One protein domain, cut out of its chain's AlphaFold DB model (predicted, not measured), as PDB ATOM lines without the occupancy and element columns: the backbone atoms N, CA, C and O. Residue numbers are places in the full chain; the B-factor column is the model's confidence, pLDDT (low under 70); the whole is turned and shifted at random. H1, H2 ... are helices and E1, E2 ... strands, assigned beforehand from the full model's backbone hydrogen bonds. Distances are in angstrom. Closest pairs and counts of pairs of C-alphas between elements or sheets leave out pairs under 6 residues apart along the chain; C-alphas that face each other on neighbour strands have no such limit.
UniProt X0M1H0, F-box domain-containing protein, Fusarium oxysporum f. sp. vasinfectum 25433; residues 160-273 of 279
ATOM      1  N   LEU A 160       4.478  89.986  25.499       94.62
ATOM      2  CA  LEU A 160       4.394  91.145  24.604       94.62
ATOM      3  C   LEU A 160       5.413  91.060  23.455       94.62
ATOM      4  O   LEU A 160       5.097  91.405  22.317       94.62
ATOM      5  N   ASP A 161       6.603  90.527  23.745       92.25
ATOM      6  CA  ASP A 161       7.683  90.345  22.774       92.25
ATOM      7  C   ASP A 161       7.318  89.416  21.611       92.25
ATOM      8  O   ASP A 161       7.983  89.455  20.581       92.25
ATOM      9  N   THR A 162       6.227  88.645  21.700       89.56
ATOM     10  CA  THR A 162       5.701  87.877  20.560       89.56
ATOM     11  C   THR A 162       5.290  88.774  19.383       89.56
ATOM     12  O   THR A 162       5.288  88.314  18.243       89.56
ATOM     13  N   LEU A 163       4.957  90.047  19.624       89.00
ATOM     14  CA  LEU A 163       4.677  91.015  18.553       89.00
ATOM     15  C   LEU A 163       5.934  91.719  18.039       89.00
ATOM     16  O   LEU A 163       5.899  92.287  16.946       89.00
ATOM     17  N   ASN A 164       7.025  91.698  18.807       91.19
ATOM     18  CA  ASN A 164       8.273  92.328  18.412       91.19
ATOM     19  C   ASN A 164       8.919  91.485  17.310       91.19
ATOM     20  O   ASN A 164       9.178  90.294  17.471       91.19
ATOM     21  N   HIS A 165       9.157  92.101  16.158       88.12
ATOM     22  CA  HIS A 165       9.684  91.397  14.997       88.12
ATOM     23  C   HIS A 165      10.636  92.288  14.218       88.12
ATOM     24  O   HIS A 165      10.288  93.406  13.844       88.12
ATOM     25  N   GLN A 166      11.812  91.757  13.908       90.62
ATOM     26  CA  GLN A 166      12.731  92.344  12.948       90.62
ATOM     27  C   GLN A 166      12.809  91.410  11.745       90.62
ATOM     28  O   GLN A 166      13.421  90.344  11.804       90.62
ATOM     29  N   GLY A 167      12.132  91.799  10.668       86.25
ATOM     30  CA  GLY A 167      12.090  91.026   9.440       86.25
ATOM     31  C   GLY A 167      13.438  91.027   8.721       86.25
ATOM     32  O   GLY A 167      14.237  91.963   8.881       86.25
ATOM     33  N   PRO A 168      13.706  89.992   7.906       88.94
ATOM     34  CA  PRO A 168      14.877  89.982   7.047       88.94
ATOM     35  C   PRO A 168      14.796  91.119   6.023       88.94
ATOM     36  O   PRO A 168      13.711  91.560   5.641       88.94
ATOM     37  N   VAL A 169      15.956  91.560   5.537       90.31
ATOM     38  CA  VAL A 169      16.011  92.437   4.364       90.31
ATOM     39  C   VAL A 169      15.659  91.599   3.137       90.31
ATOM     40  O   VAL A 169      16.451  90.768   2.690       90.31
ATOM     41  N   LEU A 170      14.466  91.811   2.594       87.50
ATOM     42  CA  LEU A 170      14.016  91.187   1.360       87.50
ATOM     43  C   LEU A 170      14.641  91.921   0.181       87.50
ATOM     44  O   LEU A 170      14.564  93.145   0.105       87.50
ATOM     45  N   ARG A 171      15.254  91.169  -0.734       88.62
ATOM     46  CA  ARG A 171      15.820  91.687  -1.982       88.62
ATOM     47  C   ARG A 171      15.035  91.105  -3.142       88.62
ATOM     48  O   ARG A 171      14.955  89.885  -3.279       88.62
ATOM     49  N   TYR A 172      14.459  91.970  -3.956       83.75
ATOM     50  CA  TYR A 172      13.723  91.568  -5.145       83.75
ATOM     51  C   TYR A 172      14.657  91.570  -6.360       83.75
ATOM     52  O   TYR A 172      15.698  92.227  -6.358       83.75
ATOM     53  N   GLY A 173      14.302  90.811  -7.401       81.19
ATOM     54  CA  GLY A 173      15.128  90.683  -8.610       81.19
ATOM     55  C   GLY A 173      15.326  91.996  -9.378       81.19
ATOM     56  O   GLY A 173      16.216  92.083 -10.215       81.19
ATOM     57  N   ASP A 174      14.527  93.016  -9.075       79.94
ATOM     58  CA  ASP A 174      14.642  94.368  -9.614       79.94
ATOM     59  C   ASP A 174      15.526  95.286  -8.743       79.94
ATOM     60  O   ASP A 174      15.656  96.468  -9.013       79.94
ATOM     61  N   GLY A 175      16.176  94.766  -7.699       84.06
ATOM     62  CA  GLY A 175      17.055  95.556  -6.832       84.06
ATOM     63  C   GLY A 175      16.321  96.360  -5.757       84.06
ATOM     64  O   GLY A 175      16.981  96.979  -4.921       84.06
ATOM     65  N   VAL A 176      14.983  96.311  -5.709       84.06
ATOM     66  CA  VAL A 176      14.224  96.852  -4.574       84.06
ATOM     67  C   VAL A 176      14.591  96.068  -3.320       84.06
ATOM     68  O   VAL A 176      14.636  94.832  -3.330       84.06
ATOM     69  N   THR A 177      14.810  96.782  -2.219       89.38
ATOM     70  CA  THR A 177      14.965  96.152  -0.904       89.38
ATOM     71  C   THR A 177      13.884  96.612   0.054       89.38
ATOM     72  O   THR A 177      13.425  97.752  -0.024       89.38
ATOM     73  N   ARG A 178      13.441  95.709   0.932       87.81
ATOM     74  CA  ARG A 178      12.454  96.001   1.976       87.81
ATOM     75  C   ARG A 178      12.867  95.393   3.291       87.81
ATOM     76  O   ARG A 178      13.344  94.262   3.331       87.81
ATOM     77  N   GLN A 179      12.610  96.119   4.362       89.69
ATOM     78  CA  GLN A 179      12.736  95.607   5.710       89.69
ATOM     79  C   GLN A 179      11.554  96.077   6.544       89.69
ATOM     80  O   GLN A 179      11.240  97.267   6.580       89.69
ATOM     81  N   TRP A 180      10.930  95.129   7.234       88.06
ATOM     82  CA  TRP A 180       9.885  95.408   8.204       88.06
ATOM     83  C   TRP A 180      10.423  95.282   9.614       88.06
ATOM     84  O   TRP A 180      11.114  94.318   9.946       88.06
ATOM     85  N   THR A 181      10.033  96.216  10.466       90.75
ATOM     86  CA  THR A 181      10.178  96.084  11.913       90.75
ATOM     87  C   THR A 181       8.826  96.299  12.578       90.75
ATOM     88  O   THR A 181       7.971  97.033  12.081       90.75
ATOM     89  N   THR A 182       8.586  95.574  13.663       90.38
ATOM     90  CA  THR A 182       7.400  95.690  14.508       90.38
ATOM     91  C   THR A 182       7.864  95.835  15.943       90.38
ATOM     92  O   THR A 182       8.699  95.055  16.405       90.38
ATOM     93  N   TYR A 183       7.309  96.823  16.628       93.69
ATOM     94  CA  TYR A 183       7.532  97.076  18.038       93.69
ATOM     95  C   TYR A 183       6.185  97.253  18.733       93.69
ATOM     96  O   TYR A 183       5.321  97.982  18.242       93.69
ATOM     97  N   ALA A 184       5.993  96.588  19.864       94.12
ATOM     98  CA  ALA A 184       4.769  96.655  20.643       94.12
ATOM     99  C   ALA A 184       5.053  97.088  22.081       94.12
ATOM    100  O   ALA A 184       6.058  96.711  22.684       94.12
ATOM    101  N   ARG A 185       4.132  97.870  22.644       97.00
ATOM    102  CA  ARG A 185       4.156  98.292  24.047       97.00
ATOM    103  C   ARG A 185       2.750  98.463  24.593       97.00
ATOM    104  O   ARG A 185       1.834  98.776  23.841       97.00
ATOM    105  N   ILE A 186       2.599  98.307  25.903       97.56
ATOM    106  CA  ILE A 186       1.348  98.597  26.604       97.56
ATOM    107  C   ILE A 186       1.527  99.899  27.383       97.56
ATOM    108  O   ILE A 186       2.502 100.051  28.119       97.56
ATOM    109  N   ILE A 187       0.613 100.850  27.200       97.38
ATOM    110  CA  ILE A 187       0.592 102.129  27.919       97.38
ATOM    111  C   ILE A 187      -0.819 102.322  28.454       97.38
ATOM    112  O   ILE A 187      -1.754 102.337  27.668       97.38
ATOM    113  N   ARG A 188      -0.968 102.502  29.775       97.00
ATOM    114  CA  ARG A 188      -2.276 102.738  30.422       97.00
ATOM    115  C   ARG A 188      -3.341 101.723  29.977       97.00
ATOM    116  O   ARG A 188      -4.418 102.107  29.553       97.00
ATOM    117  N   ASP A 189      -3.000 100.438  30.051       97.12
ATOM    118  CA  ASP A 189      -3.894  99.326  29.698       97.12
ATOM    119  C   ASP A 189      -4.306  99.242  28.217       97.12
ATOM    120  O   ASP A 189      -5.158  98.434  27.851       97.12
ATOM    121  N   GLU A 190      -3.638  99.994  27.341       94.94
ATOM    122  CA  GLU A 190      -3.847  99.966  25.894       94.94
ATOM    123  C   GLU A 190      -2.614  99.419  25.167       94.94
ATOM    124  O   GLU A 190      -1.473  99.791  25.465       94.94
ATOM    125  N   LEU A 191      -2.835  98.529  24.192       93.75
ATOM    126  CA  LEU A 191      -1.775  97.986  23.344       93.75
ATOM    127  C   LEU A 191      -1.498  98.913  22.164       93.75
ATOM    128  O   LEU A 191      -2.344  99.101  21.291       93.75
ATOM    129  N   PHE A 192      -0.260  99.379  22.076       93.25
ATOM    130  CA  PHE A 192       0.261 100.114  20.937       93.25
ATOM    131  C   PHE A 192       1.182  99.214  20.125       93.25
ATOM    132  O   PHE A 192       2.113  98.611  20.664       93.25
ATOM    133  N   VAL A 193       0.946  99.159  18.814       90.38
ATOM    134  CA  VAL A 193       1.802  98.446  17.865       90.38
ATOM    135  C   VAL A 193       2.301  99.437  16.828       90.38
ATOM    136  O   VAL A 193       1.524  99.992  16.056       90.38
ATOM    137  N   GLN A 194       3.612  99.635  16.799       91.06
ATOM    138  CA  GLN A 194       4.307 100.390  15.772       91.06
ATOM    139  C   GLN A 194       4.865  99.423  14.731       91.06
ATOM    140  O   GLN A 194       5.496  98.417  15.066       91.06
ATOM    141  N   ARG A 195       4.662  99.743  13.455       87.00
ATOM    142  CA  ARG A 195       5.292  99.039  12.340       87.00
ATOM    143  C   ARG A 195       6.018 100.026  11.451       87.00
ATOM    144  O   ARG A 195       5.467 101.064  11.103       87.00
ATOM    145  N   THR A 196       7.229  99.663  11.056       90.12
ATOM    146  CA  THR A 196       8.064 100.485  10.185       90.12
ATOM    147  C   THR A 196       8.485  99.659   8.982       90.12
ATOM    148  O   THR A 196       9.080  98.590   9.136       90.12
ATOM    149  N   LEU A 197       8.171 100.168   7.792       88.38
ATOM    150  CA  LEU A 197       8.710  99.696   6.523       88.38
ATOM    151  C   LEU A 197       9.823 100.638   6.092       88.38
ATOM    152  O   LEU A 197       9.588 101.829   5.910       88.38
ATOM    153  N   VAL A 198      11.001 100.082   5.851       90.88
ATOM    154  CA  VAL A 198      12.063 100.764   5.115       90.88
ATOM    155  C   VAL A 198      12.157 100.114   3.743       90.88
ATOM    156  O   VAL A 198      12.348  98.901   3.646       90.88
ATOM    157  N   ALA A 199      12.000 100.910   2.688       87.69
ATOM    158  CA  ALA A 199      12.114 100.453   1.311       87.69
ATOM    159  C   ALA A 199      13.147 101.296   0.556       87.69
ATOM    160  O   ALA A 199      13.065 102.523   0.567       87.69
ATOM    161  N   LEU A 200      14.091 100.636  -0.116       88.62
ATOM    162  CA  LEU A 200      15.012 101.282  -1.050       88.62
ATOM    163  C   LEU A 200      14.585 100.923  -2.468       88.62
ATOM    164  O   LEU A 200      14.459  99.739  -2.798       88.62
ATOM    165  N   ILE A 201      14.347 101.947  -3.283       84.19
ATOM    166  CA  ILE A 201      13.846 101.817  -4.650       84.19
ATOM    167  C   ILE A 201      14.879 102.453  -5.588       84.19
ATOM    168  O   ILE A 201      15.108 103.656  -5.481       84.19
ATOM    169  N   PRO A 202      15.493 101.678  -6.498       81.94
ATOM    170  CA  PRO A 202      16.417 102.210  -7.497       81.94
ATOM    171  C   PRO A 202      15.802 103.319  -8.373       81.94
ATOM    172  O   PRO A 202      14.633 103.245  -8.764       81.94
ATOM    173  N   ASN A 203      16.594 104.348  -8.711       74.38
ATOM    174  CA  ASN A 203      16.132 105.517  -9.481       74.38
ATOM    175  C   ASN A 203      15.626 105.169 -10.891       74.38
ATOM    176  O   ASN A 203      14.696 105.800 -11.396       74.38
ATOM    177  N   ASP A 204      16.207 104.156 -11.534       69.88
ATOM    178  CA  ASP A 204      15.779 103.663 -12.847       69.88
ATOM    179  C   ASP A 204      14.366 103.054 -12.803       69.88
ATOM    180  O   ASP A 204      13.595 103.186 -13.759       69.88
ATOM    181  N   LEU A 205      13.986 102.475 -11.662       62.38
ATOM    182  CA  LEU A 205      12.653 101.928 -11.402       62.38
ATOM    183  C   LEU A 205      11.653 102.956 -10.881       62.38
ATOM    184  O   LEU A 205      10.448 102.775 -11.082       62.38
ATOM    185  N   ALA A 206      12.123 104.052 -10.280       58.78
ATOM    186  CA  ALA A 206      11.264 105.141  -9.819       58.78
ATOM    187  C   ALA A 206      10.434 105.764 -10.963       58.78
ATOM    188  O   ALA A 206       9.326 106.241 -10.734       58.78
ATOM    189  N   SER A 207      10.925 105.673 -12.204       57.75
ATOM    190  CA  SER A 207      10.266 106.197 -13.409       57.75
ATOM    191  C   SER A 207       9.152 105.306 -13.997       57.75
ATOM    192  O   SER A 207       8.372 105.773 -14.825       57.75
ATOM    193  N   LYS A 208       9.043 104.024 -13.598       54.16
ATOM    194  CA  LYS A 208       8.201 103.010 -14.282       54.16
ATOM    195  C   LYS A 208       7.035 102.449 -13.454       54.16
ATOM    196  O   LYS A 208       6.590 101.337 -13.719       54.16
ATOM    197  N   ARG A 209       6.487 103.229 -12.513       60.62
ATOM    198  CA  ARG A 209       5.460 102.819 -11.519       60.62
ATOM    199  C   ARG A 209       6.033 101.967 -10.374       60.62
ATOM    200  O   ARG A 209       5.634 100.820 -10.179       60.62
ATOM    201  N   PRO A 210       6.951 102.531  -9.571       56.16
ATOM    202  CA  PRO A 210       7.484 101.875  -8.371       56.16
ATOM    203  C   PRO A 210       6.368 101.470  -7.397       56.16
ATOM    204  O   PRO A 210       6.446 100.438  -6.731       56.16
ATOM    205  N   MET A 211       5.294 102.259  -7.378       58.06
ATOM    206  CA  MET A 211       4.130 102.052  -6.535       58.06
ATOM    207  C   MET A 211       3.462 100.708  -6.807       58.06
ATOM    208  O   MET A 211       3.281  99.992  -5.831       58.06
ATOM    209  N   ASP A 212       3.252 100.304  -8.077       59.75
ATOM    210  CA  ASP A 212       2.625  99.022  -8.510       59.75
ATOM    211  C   ASP A 212       3.244  97.784  -7.854       59.75
ATOM    212  O   ASP A 212       2.617  96.728  -7.766       59.75
ATOM    213  N   ARG A 213       4.475  97.915  -7.356       59.72
ATOM    214  CA  ARG A 213       5.232  96.829  -6.739       59.72
ATOM    215  C   ARG A 213       5.344  96.967  -5.231       59.72
ATOM    216  O   ARG A 213       5.487  95.947  -4.547       59.72
ATOM    217  N   VAL A 214       5.330  98.187  -4.693       64.50
ATOM    218  CA  VAL A 214       5.493  98.453  -3.259       64.50
ATOM    219  C   VAL A 214       4.127  98.509  -2.597       64.50
ATOM    220  O   VAL A 214       3.489  99.550  -2.478       64.50
ATOM    221  N   TYR A 215       3.681  97.342  -2.140       70.81
ATOM    222  CA  TYR A 215       2.543  97.227  -1.242       70.81
ATOM    223  C   TYR A 215       2.930  97.811   0.125       70.81
ATOM    224  O   TYR A 215       3.723  97.205   0.848       70.81
ATOM    225  N   ILE A 216       2.391  98.992   0.453       73.12
ATOM    226  CA  ILE A 216       2.542  99.655   1.760       73.12
ATOM    227  C   ILE A 216       1.182  99.611   2.466       73.12
ATOM    228  O   ILE A 216       0.387 100.547   2.352       73.12
ATOM    229  N   PRO A 217       0.844  98.502   3.133       70.31
ATOM    230  CA  PRO A 217      -0.373  98.429   3.920       70.31
ATOM    231  C   PRO A 217      -0.148  99.149   5.250       70.31
ATOM    232  O   PRO A 217       0.541  98.636   6.132       70.31
ATOM    233  N   ILE A 218      -0.743 100.329   5.401       75.75
ATOM    234  CA  ILE A 218      -0.806 101.015   6.700       75.75
ATOM    235  C   ILE A 218      -1.880 100.351   7.559       75.75
ATOM    236  O   ILE A 218      -1.642  99.932   8.688       75.75
ATOM    237  N   CYS A 219      -3.063 100.186   6.975       76.81
ATOM    238  CA  CYS A 219      -4.172  99.441   7.548       76.81
ATOM    239  C   CYS A 219      -4.973  98.777   6.417       76.81
ATOM    240  O   CYS A 219      -4.600  98.839   5.246       76.81
ATOM    241  N   LEU A 220      -6.095  98.134   6.746       72.31
ATOM    242  CA  LEU A 220      -6.967  97.528   5.732       72.31
ATOM    243  C   LEU A 220      -7.640  98.565   4.814       72.31
ATOM    244  O   LEU A 220      -8.045  98.213   3.709       72.31
ATOM    245  N   HIS A 221      -7.719  99.824   5.253       74.69
ATOM    246  CA  HIS A 221      -8.431 100.906   4.573       74.69
ATOM    247  C   HIS A 221      -7.524 101.839   3.758       74.69
ATOM    248  O   HIS A 221      -8.012 102.485   2.833       74.69
ATOM    249  N   VAL A 222      -6.233 101.918   4.106       76.56
ATOM    250  CA  VAL A 222      -5.241 102.810   3.484       76.56
ATOM    251  C   VAL A 222      -4.157 101.974   2.809       76.56
ATOM    252  O   VAL A 222      -3.459 101.201   3.476       76.56
ATOM    253  N   ARG A 223      -4.010 102.128   1.489       73.38
ATOM    254  CA  ARG A 223      -3.013 101.415   0.673       73.38
ATOM    255  C   ARG A 223      -2.192 102.377  -0.179       73.38
ATOM    256  O   ARG A 223      -2.646 103.466  -0.514       73.38
ATOM    257  N   SER A 224      -1.000 101.932  -0.580       67.06
ATOM    258  CA  SER A 224      -0.150 102.674  -1.517       67.06
ATOM    259  C   SER A 224      -0.825 102.910  -2.869       67.06
ATOM    260  O   SER A 224      -0.627 103.966  -3.451       67.06
ATOM    261  N   ILE A 225      -1.658 101.992  -3.370       61.06
ATOM    262  CA  ILE A 225      -2.215 102.106  -4.727       61.06
ATOM    263  C   ILE A 225      -3.685 101.740  -4.788       61.06
ATOM    264  O   ILE A 225      -4.124 100.735  -4.225       61.06
ATOM    265  N   TYR A 226      -4.389 102.498  -5.620       51.09
ATOM    266  CA  TYR A 226      -5.670 102.154  -6.215       51.09
ATOM    267  C   TYR A 226      -5.478 101.121  -7.341       51.09
ATOM    268  O   TYR A 226      -5.698 101.397  -8.518       51.09
ATOM    269  N   THR A 227      -4.983  99.921  -7.036       49.00
ATOM    270  CA  THR A 227      -4.987  98.870  -8.058       49.00
ATOM    271  C   THR A 227      -6.400  98.324  -8.189       49.00
ATOM    272  O   THR A 227      -6.863  97.608  -7.301       49.00
ATOM    273  N   ASN A 228      -7.042  98.604  -9.324       43.16
ATOM    274  CA  ASN A 228      -8.192  97.863  -9.846       43.16
ATOM    275  C   ASN A 228      -7.775  96.420 -10.210       43.16
ATOM    276  O   ASN A 228      -7.967  95.978 -11.341       43.16
ATOM    277  N   PHE A 229      -7.139  95.680  -9.299       46.12
ATOM    278  CA  PHE A 229      -7.079  94.234  -9.460       46.12
ATOM    279  C   PHE A 229      -8.515  93.755  -9.299       46.12
ATOM    280  O   PHE A 229      -9.115  93.972  -8.250       46.12
ATOM    281  N   GLY A 230      -9.067  93.145 -10.350       45.00
ATOM    282  CA  GLY A 230     -10.418  92.576 -10.396       45.00
ATOM    283  C   GLY A 230     -10.653  91.411  -9.428       45.00
ATOM    284  O   GLY A 230     -11.496  90.562  -9.693       45.00
ATOM    285  N   ASP A 231      -9.912  91.355  -8.322       46.81
ATOM    286  CA  ASP A 231     -10.193  90.486  -7.195       46.81
ATOM    287  C   ASP A 231     -11.374  91.073  -6.421       46.81
ATOM    288  O   ASP A 231     -11.239  91.908  -5.524       46.81
ATOM    289  N   GLU A 232     -12.549  90.548  -6.751       48.47
ATOM    290  CA  GLU A 232     -13.858  90.771  -6.126       48.47
ATOM    291  C   GLU A 232     -13.888  90.478  -4.601       48.47
ATOM    292  O   GLU A 232     -14.919  90.594  -3.947       48.47
ATOM    293  N   TYR A 233     -12.746  90.124  -3.999       49.06
ATOM    294  CA  TYR A 233     -12.585  89.757  -2.592       49.06
ATOM    295  C   TYR A 233     -11.788  90.775  -1.747       49.06
ATOM    296  O   TYR A 233     -11.605  90.543  -0.551       49.06
ATOM    297  N   LEU A 234     -11.320  91.901  -2.308       50.28
ATOM    298  CA  LEU A 234     -10.480  92.892  -1.597       50.28
ATOM    299  C   LEU A 234     -11.128  94.286  -1.429       50.28
ATOM    300  O   LEU A 234     -10.425  95.294  -1.371       50.28
ATOM    301  N   TYR A 235     -12.454  94.343  -1.281       49.12
ATOM    302  CA  TYR A 235     -13.290  95.560  -1.215       49.12
ATOM    303  C   TYR A 235     -13.092  96.520  -0.014       49.12
ATOM    304  O   TYR A 235     -13.967  97.338   0.248       49.12
ATOM    305  N   THR A 236     -11.997  96.472   0.753       54.34
ATOM    306  CA  THR A 236     -11.879  97.296   1.986       54.34
ATOM    307  C   THR A 236     -10.931  98.492   1.885       54.34
ATOM    308  O   THR A 236     -10.982  99.375   2.739       54.34
ATOM    309  N   ALA A 237     -10.074  98.558   0.864       56.69
ATOM    310  CA  ALA A 237      -9.150  99.677   0.709       56.69
ATOM    311  C   ALA A 237      -9.807 100.820  -0.070       56.69
ATOM    312  O   ALA A 237      -9.871 100.783  -1.295       56.69
ATOM    313  N   CYS A 238     -10.291 101.825   0.657       65.62
ATOM    314  CA  CYS A 238     -11.003 102.966   0.079       65.62
ATOM    315  C   CYS A 238     -10.111 104.203  -0.105       65.62
ATOM    316  O   CYS A 238     -10.517 105.141  -0.787       65.62
ATOM    317  N   TYR A 239      -8.916 104.226   0.497       74.44
ATOM    318  CA  TYR A 239      -8.079 105.424   0.562       74.44
ATOM    319  C   TYR A 239      -6.651 105.146   0.081       74.44
ATOM    320  O   TYR A 239      -5.986 104.213   0.539       74.44
ATOM    321  N   GLY A 240      -6.186 105.974  -0.855       75.94
ATOM    322  CA  GLY A 240      -4.778 106.055  -1.233       75.94
ATOM    323  C   GLY A 240      -3.986 106.911  -0.245       75.94
ATOM    324  O   GLY A 240      -4.564 107.705   0.499       75.94
ATOM    325  N   LEU A 241      -2.663 106.768  -0.256       80.81
ATOM    326  CA  LEU A 241      -1.769 107.667   0.472       80.81
ATOM    327  C   LEU A 241      -1.648 109.004  -0.273       80.81
ATOM    328  O   LEU A 241      -1.192 108.993  -1.420       80.81
ATOM    329  N   PRO A 242      -2.034 110.145   0.329       80.56
ATOM    330  CA  PRO A 242      -1.982 111.441  -0.345       80.56
ATOM    331  C   PRO A 242      -0.553 111.832  -0.740       80.56
ATOM    332  O   PRO A 242      -0.351 112.381  -1.822       80.56
ATOM    333  N   GLU A 243       0.450 111.460   0.057       81.44
ATOM    334  CA  GLU A 243       1.874 111.684  -0.240       81.44
ATOM    335  C   GLU A 243       2.352 110.923  -1.480       81.44
ATOM    336  O   GLU A 243       3.404 111.229  -2.038       81.44
ATOM    337  N   LEU A 244       1.575 109.930  -1.914       76.88
ATOM    338  CA  LEU A 244       1.865 109.088  -3.064       76.88
ATOM    339  C   LEU A 244       0.836 109.266  -4.197       76.88
ATOM    340  O   LEU A 244       0.854 108.500  -5.161       76.88
ATOM    341  N   ALA A 245      -0.059 110.255  -4.104       70.88
ATOM    342  CA  ALA A 245      -1.098 110.502  -5.104       70.88
ATOM    343  C   ALA A 245      -0.572 111.218  -6.365       70.88
ATOM    344  O   ALA A 245      -1.128 111.033  -7.443       70.88
ATOM    345  N   ASP A 246       0.516 111.990  -6.250       62.50
ATOM    346  CA  ASP A 246       1.036 112.860  -7.321       62.50
ATOM    347  C   ASP A 246       2.312 112.309  -7.995       62.50
ATOM    348  O   ASP A 246       3.223 113.037  -8.388       62.50
ATOM    349  N   VAL A 247       2.423 110.980  -8.112       58.50
ATOM    350  CA  VAL A 247       3.626 110.295  -8.636       58.50
ATOM    351  C   VAL A 247       3.602 110.252 -10.169       58.50
ATOM    352  O   VAL A 247       3.765 109.202 -10.791       58.50
ATOM    353  N   SER A 248       3.361 111.398 -10.806       54.91
ATOM    354  CA  SER A 248       3.308 111.485 -12.269       54.91
ATOM    355  C   SER A 248       4.685 111.288 -12.921       54.91
ATOM    356  O   SER A 248       4.734 110.785 -14.040       54.91
ATOM    357  N   THR A 249       5.802 111.586 -12.232       56.16
ATOM    358  CA  THR A 249       7.170 111.307 -12.740       56.16
ATOM    359  C   THR A 249       8.279 111.195 -11.676       56.16
ATOM    360  O   THR A 249       9.237 110.455 -11.895       56.16
ATOM    361  N   THR A 250       8.175 111.870 -10.525       63.28
ATOM    362  CA  THR A 250       9.189 111.843  -9.450       63.28
ATOM    363  C   THR A 250       8.534 111.907  -8.074       63.28
ATOM    364  O   THR A 250       7.591 112.669  -7.887       63.28
ATOM    365  N   PHE A 251       9.043 111.149  -7.098       68.00
ATOM    366  CA  PHE A 251       8.607 111.303  -5.711       68.00
ATOM    367  C   PHE A 251       8.975 112.697  -5.204       68.00
ATOM    368  O   PHE A 251      10.156 113.049  -5.141       68.00
ATOM    369  N   ASN A 252       7.971 113.470  -4.798       74.88
ATOM    370  CA  ASN A 252       8.218 114.654  -3.991       74.88
ATOM    371  C   ASN A 252       8.757 114.180  -2.643       74.88
ATOM    372  O   ASN A 252       8.123 113.377  -1.958       74.88
ATOM    373  N   GLY A 253       9.957 114.634  -2.288       81.44
ATOM    374  CA  GLY A 253      10.511 114.330  -0.979       81.44
ATOM    375  C   GLY A 253       9.603 114.896   0.105       81.44
ATOM    376  O   GLY A 253       9.216 116.064   0.036       81.44
ATOM    377  N   CYS A 254       9.278 114.077   1.096       87.69
ATOM    378  CA  CYS A 254       8.553 114.499   2.283       87.69
ATOM    379  C   CYS A 254       9.318 114.038   3.519       87.69
ATOM    380  O   CYS A 254       9.963 112.989   3.509       87.69
ATOM    381  N   ASP A 255       9.267 114.843   4.573       89.44
ATOM    382  CA  ASP A 255       9.892 114.522   5.847       89.44
ATOM    383  C   ASP A 255       8.816 114.479   6.925       89.44
ATOM    384  O   ASP A 255       8.137 115.480   7.158       89.44
ATOM    385  N   ASN A 256       8.640 113.307   7.539       90.44
ATOM    386  CA  ASN A 256       7.683 113.053   8.614       90.44
ATOM    387  C   ASN A 256       6.259 113.550   8.308       90.44
ATOM    388  O   ASN A 256       5.603 114.124   9.179       90.44
ATOM    389  N   SER A 257       5.766 113.326   7.085       92.19
ATOM    390  CA  SER A 257       4.365 113.614   6.770       92.19
ATOM    391  C   SER A 257       3.476 112.729   7.632       92.19
ATOM    392  O   SER A 257       3.654 111.509   7.660       92.19
ATOM    393  N   LEU A 258       2.562 113.351   8.373       94.44
ATOM    394  CA  LEU A 258       1.651 112.674   9.285       94.44
ATOM    395  C   LEU A 258       0.285 112.522   8.631       94.44
ATOM    396  O   LEU A 258      -0.250 113.470   8.056       94.44
ATOM    397  N   GLY A 259      -0.316 111.355   8.814       91.88
ATOM    398  CA  GLY A 259      -1.692 111.119   8.419       91.88
ATOM    399  C   GLY A 259      -2.378 110.119   9.335       91.88
ATOM    400  O   GLY A 259      -1.757 109.479  10.181       91.88
ATOM    401  N   SER A 260      -3.689 109.994   9.163       91.69
ATOM    402  CA  SER A 260      -4.497 109.015   9.880       91.69
ATOM    403  C   SER A 260      -5.522 108.406   8.938       91.69
ATOM    404  O   SER A 260      -6.020 109.055   8.014       91.69
ATOM    405  N   CYS A 261      -5.825 107.129   9.136       86.75
ATOM    406  CA  CYS A 261      -6.894 106.474   8.404       86.75
ATOM    407  C   CYS A 261      -8.263 107.027   8.852       86.75
ATOM    408  O   CYS A 261      -8.591 106.906  10.029       86.75
ATOM    409  N   PRO A 262      -9.135 107.502   7.946       82.62
ATOM    410  CA  PRO A 262     -10.438 108.056   8.332       82.62
ATOM    411  C   PRO A 262     -11.451 107.001   8.811       82.62
ATOM    412  O   PRO A 262     -12.530 107.355   9.272       82.62
ATOM    413  N   VAL A 263     -11.133 105.709   8.671       81.94
ATOM    414  CA  VAL A 263     -12.029 104.598   9.031       81.94
ATOM    415  C   VAL A 263     -11.634 103.963  10.358       81.94
ATOM    416  O   VAL A 263     -12.483 103.756  11.217       81.94
ATOM    417  N   CYS A 264     -10.353 103.622  10.526       82.19
ATOM    418  CA  CYS A 264      -9.861 102.955  11.736       82.19
ATOM    419  C   CYS A 264      -8.931 103.814  12.588       82.19
ATOM    420  O   CYS A 264      -8.370 103.286  13.543       82.19
ATOM    421  N   PHE A 265      -8.735 105.087  12.231       86.12
ATOM    422  CA  PHE A 265      -7.909 106.045  12.975       86.12
ATOM    423  C   PHE A 265      -6.480 105.553  13.238       86.12
ATOM    424  O   PHE A 265      -5.844 105.918  14.216       86.12
ATOM    425  N   THR A 266      -5.970 104.677  12.365       87.50
ATOM    426  CA  THR A 266      -4.569 104.265  12.407       87.50
ATOM    427  C   THR A 266      -3.715 105.425  11.939       87.50
ATOM    428  O   THR A 266      -3.764 105.785  10.760       87.50
ATOM    429  N   ASP A 267      -2.941 105.971  12.866       92.44
ATOM    430  CA  ASP A 267      -1.969 107.016  12.586       92.44
ATOM    431  C   ASP A 267      -0.752 106.446  11.858       92.44
ATOM    432  O   ASP A 267      -0.333 105.304  12.078       92.44
ATOM    433  N   TYR A 268      -0.175 107.254  10.978       91.69
ATOM    434  CA  TYR A 268       1.040 106.925  10.255       91.69
ATOM    435  C   TYR A 268       1.928 108.147  10.055       91.69
ATOM    436  O   TYR A 268       1.469 109.288  10.025       91.69
ATOM    437  N   SER A 269       3.216 107.871   9.882       93.56
ATOM    438  CA  SER A 269       4.220 108.839   9.460       93.56
ATOM    439  C   SER A 269       4.961 108.290   8.248       93.56
ATOM    440  O   SER A 269       5.401 107.136   8.278       93.56
ATOM    441  N   ILE A 270       5.134 109.101   7.210       90.94
ATOM    442  CA  ILE A 270       5.882 108.737   6.008       90.94
ATOM    443  C   ILE A 270       7.002 109.744   5.747       90.94
ATOM    444  O   ILE A 270       6.811 110.957   5.816       90.94
ATOM    445  N   THR A 271       8.174 109.207   5.427       91.62
ATOM    446  CA  THR A 271       9.342 109.974   4.998       91.62
ATOM    447  C   THR A 271       9.803 109.405   3.667       91.62
ATOM    448  O   THR A 271      10.022 108.199   3.537       91.62
ATOM    449  N   ILE A 272       9.933 110.276   2.673       88.56
ATOM    450  CA  ILE A 272      10.396 109.943   1.331       88.56
ATOM    451  C   ILE A 272      11.633 110.793   1.064       88.56
ATOM    452  O   ILE A 272      11.547 112.015   0.964       88.56
ATOM    453  N   CYS A 273      12.787 110.142   0.936       87.62
ATOM    454  CA  CYS A 273      14.057 110.799   0.647       87.62
ATOM    455  C   CYS A 273      14.502 110.467  -0.785       87.62
ATOM    456  O   CYS A 273      15.012 109.371  -1.017       87.62
TER     457      CYS A 273
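What this domain is: This is residues 160 to 273 of the 279 residues of the protein "F-box domain-containing protein" of Fusarium oxysporum f. sp. vasinfectum 25433 (UniProt X0M1H0). With little regular structure, a long hairpin, E1 and E2, makes the length; residues 165 to 171 run beside E1, and a shorter hairpin, E3 and E4, lies near E2. The loops of residues 207 to 253 fill much of the rest, and residues 228 to 233 stick out. The 114 printed residues, mostly strand in class with 43 in named elements, run H1, E1, E2, H2, E3, E4; both two-stranded sheets are antiparallel. The whole is compact, radius of gyration of the C-alphas 15.3 A, spanning 46 by 30 by 30 A.

Where its parts are: E1, residues 177 to 187, spans 32.8 A from (14.965, 96.152, -0.904); E2, 190 to 200, 32.9 A. E3 is 254 to 260, E4 267 to 272, ending at (10.396, 109.943, 1.331); H1 is 160 to 163, H2 203 to 206.

How they stand to each other: E1 and E2 stand at 166 degrees, N 183 and O 194 2.9 A apart; E3 and E4 at 160 degrees, N 259 and O 268 3.0 A apart. E2 and E4 are near each other. The closest C-alphas of H1 and E1, Leu 163 and Ala 184, are 6.0 A apart. H1 and H2 are too short for O i to N i+4 pairs.

The domain as a whole: The printed part has no cut. Links H1 to E1 and H2 to E3 are long. Residues 204 to 214, 224 to 238 and 246 to 251 have pLDDT under 70.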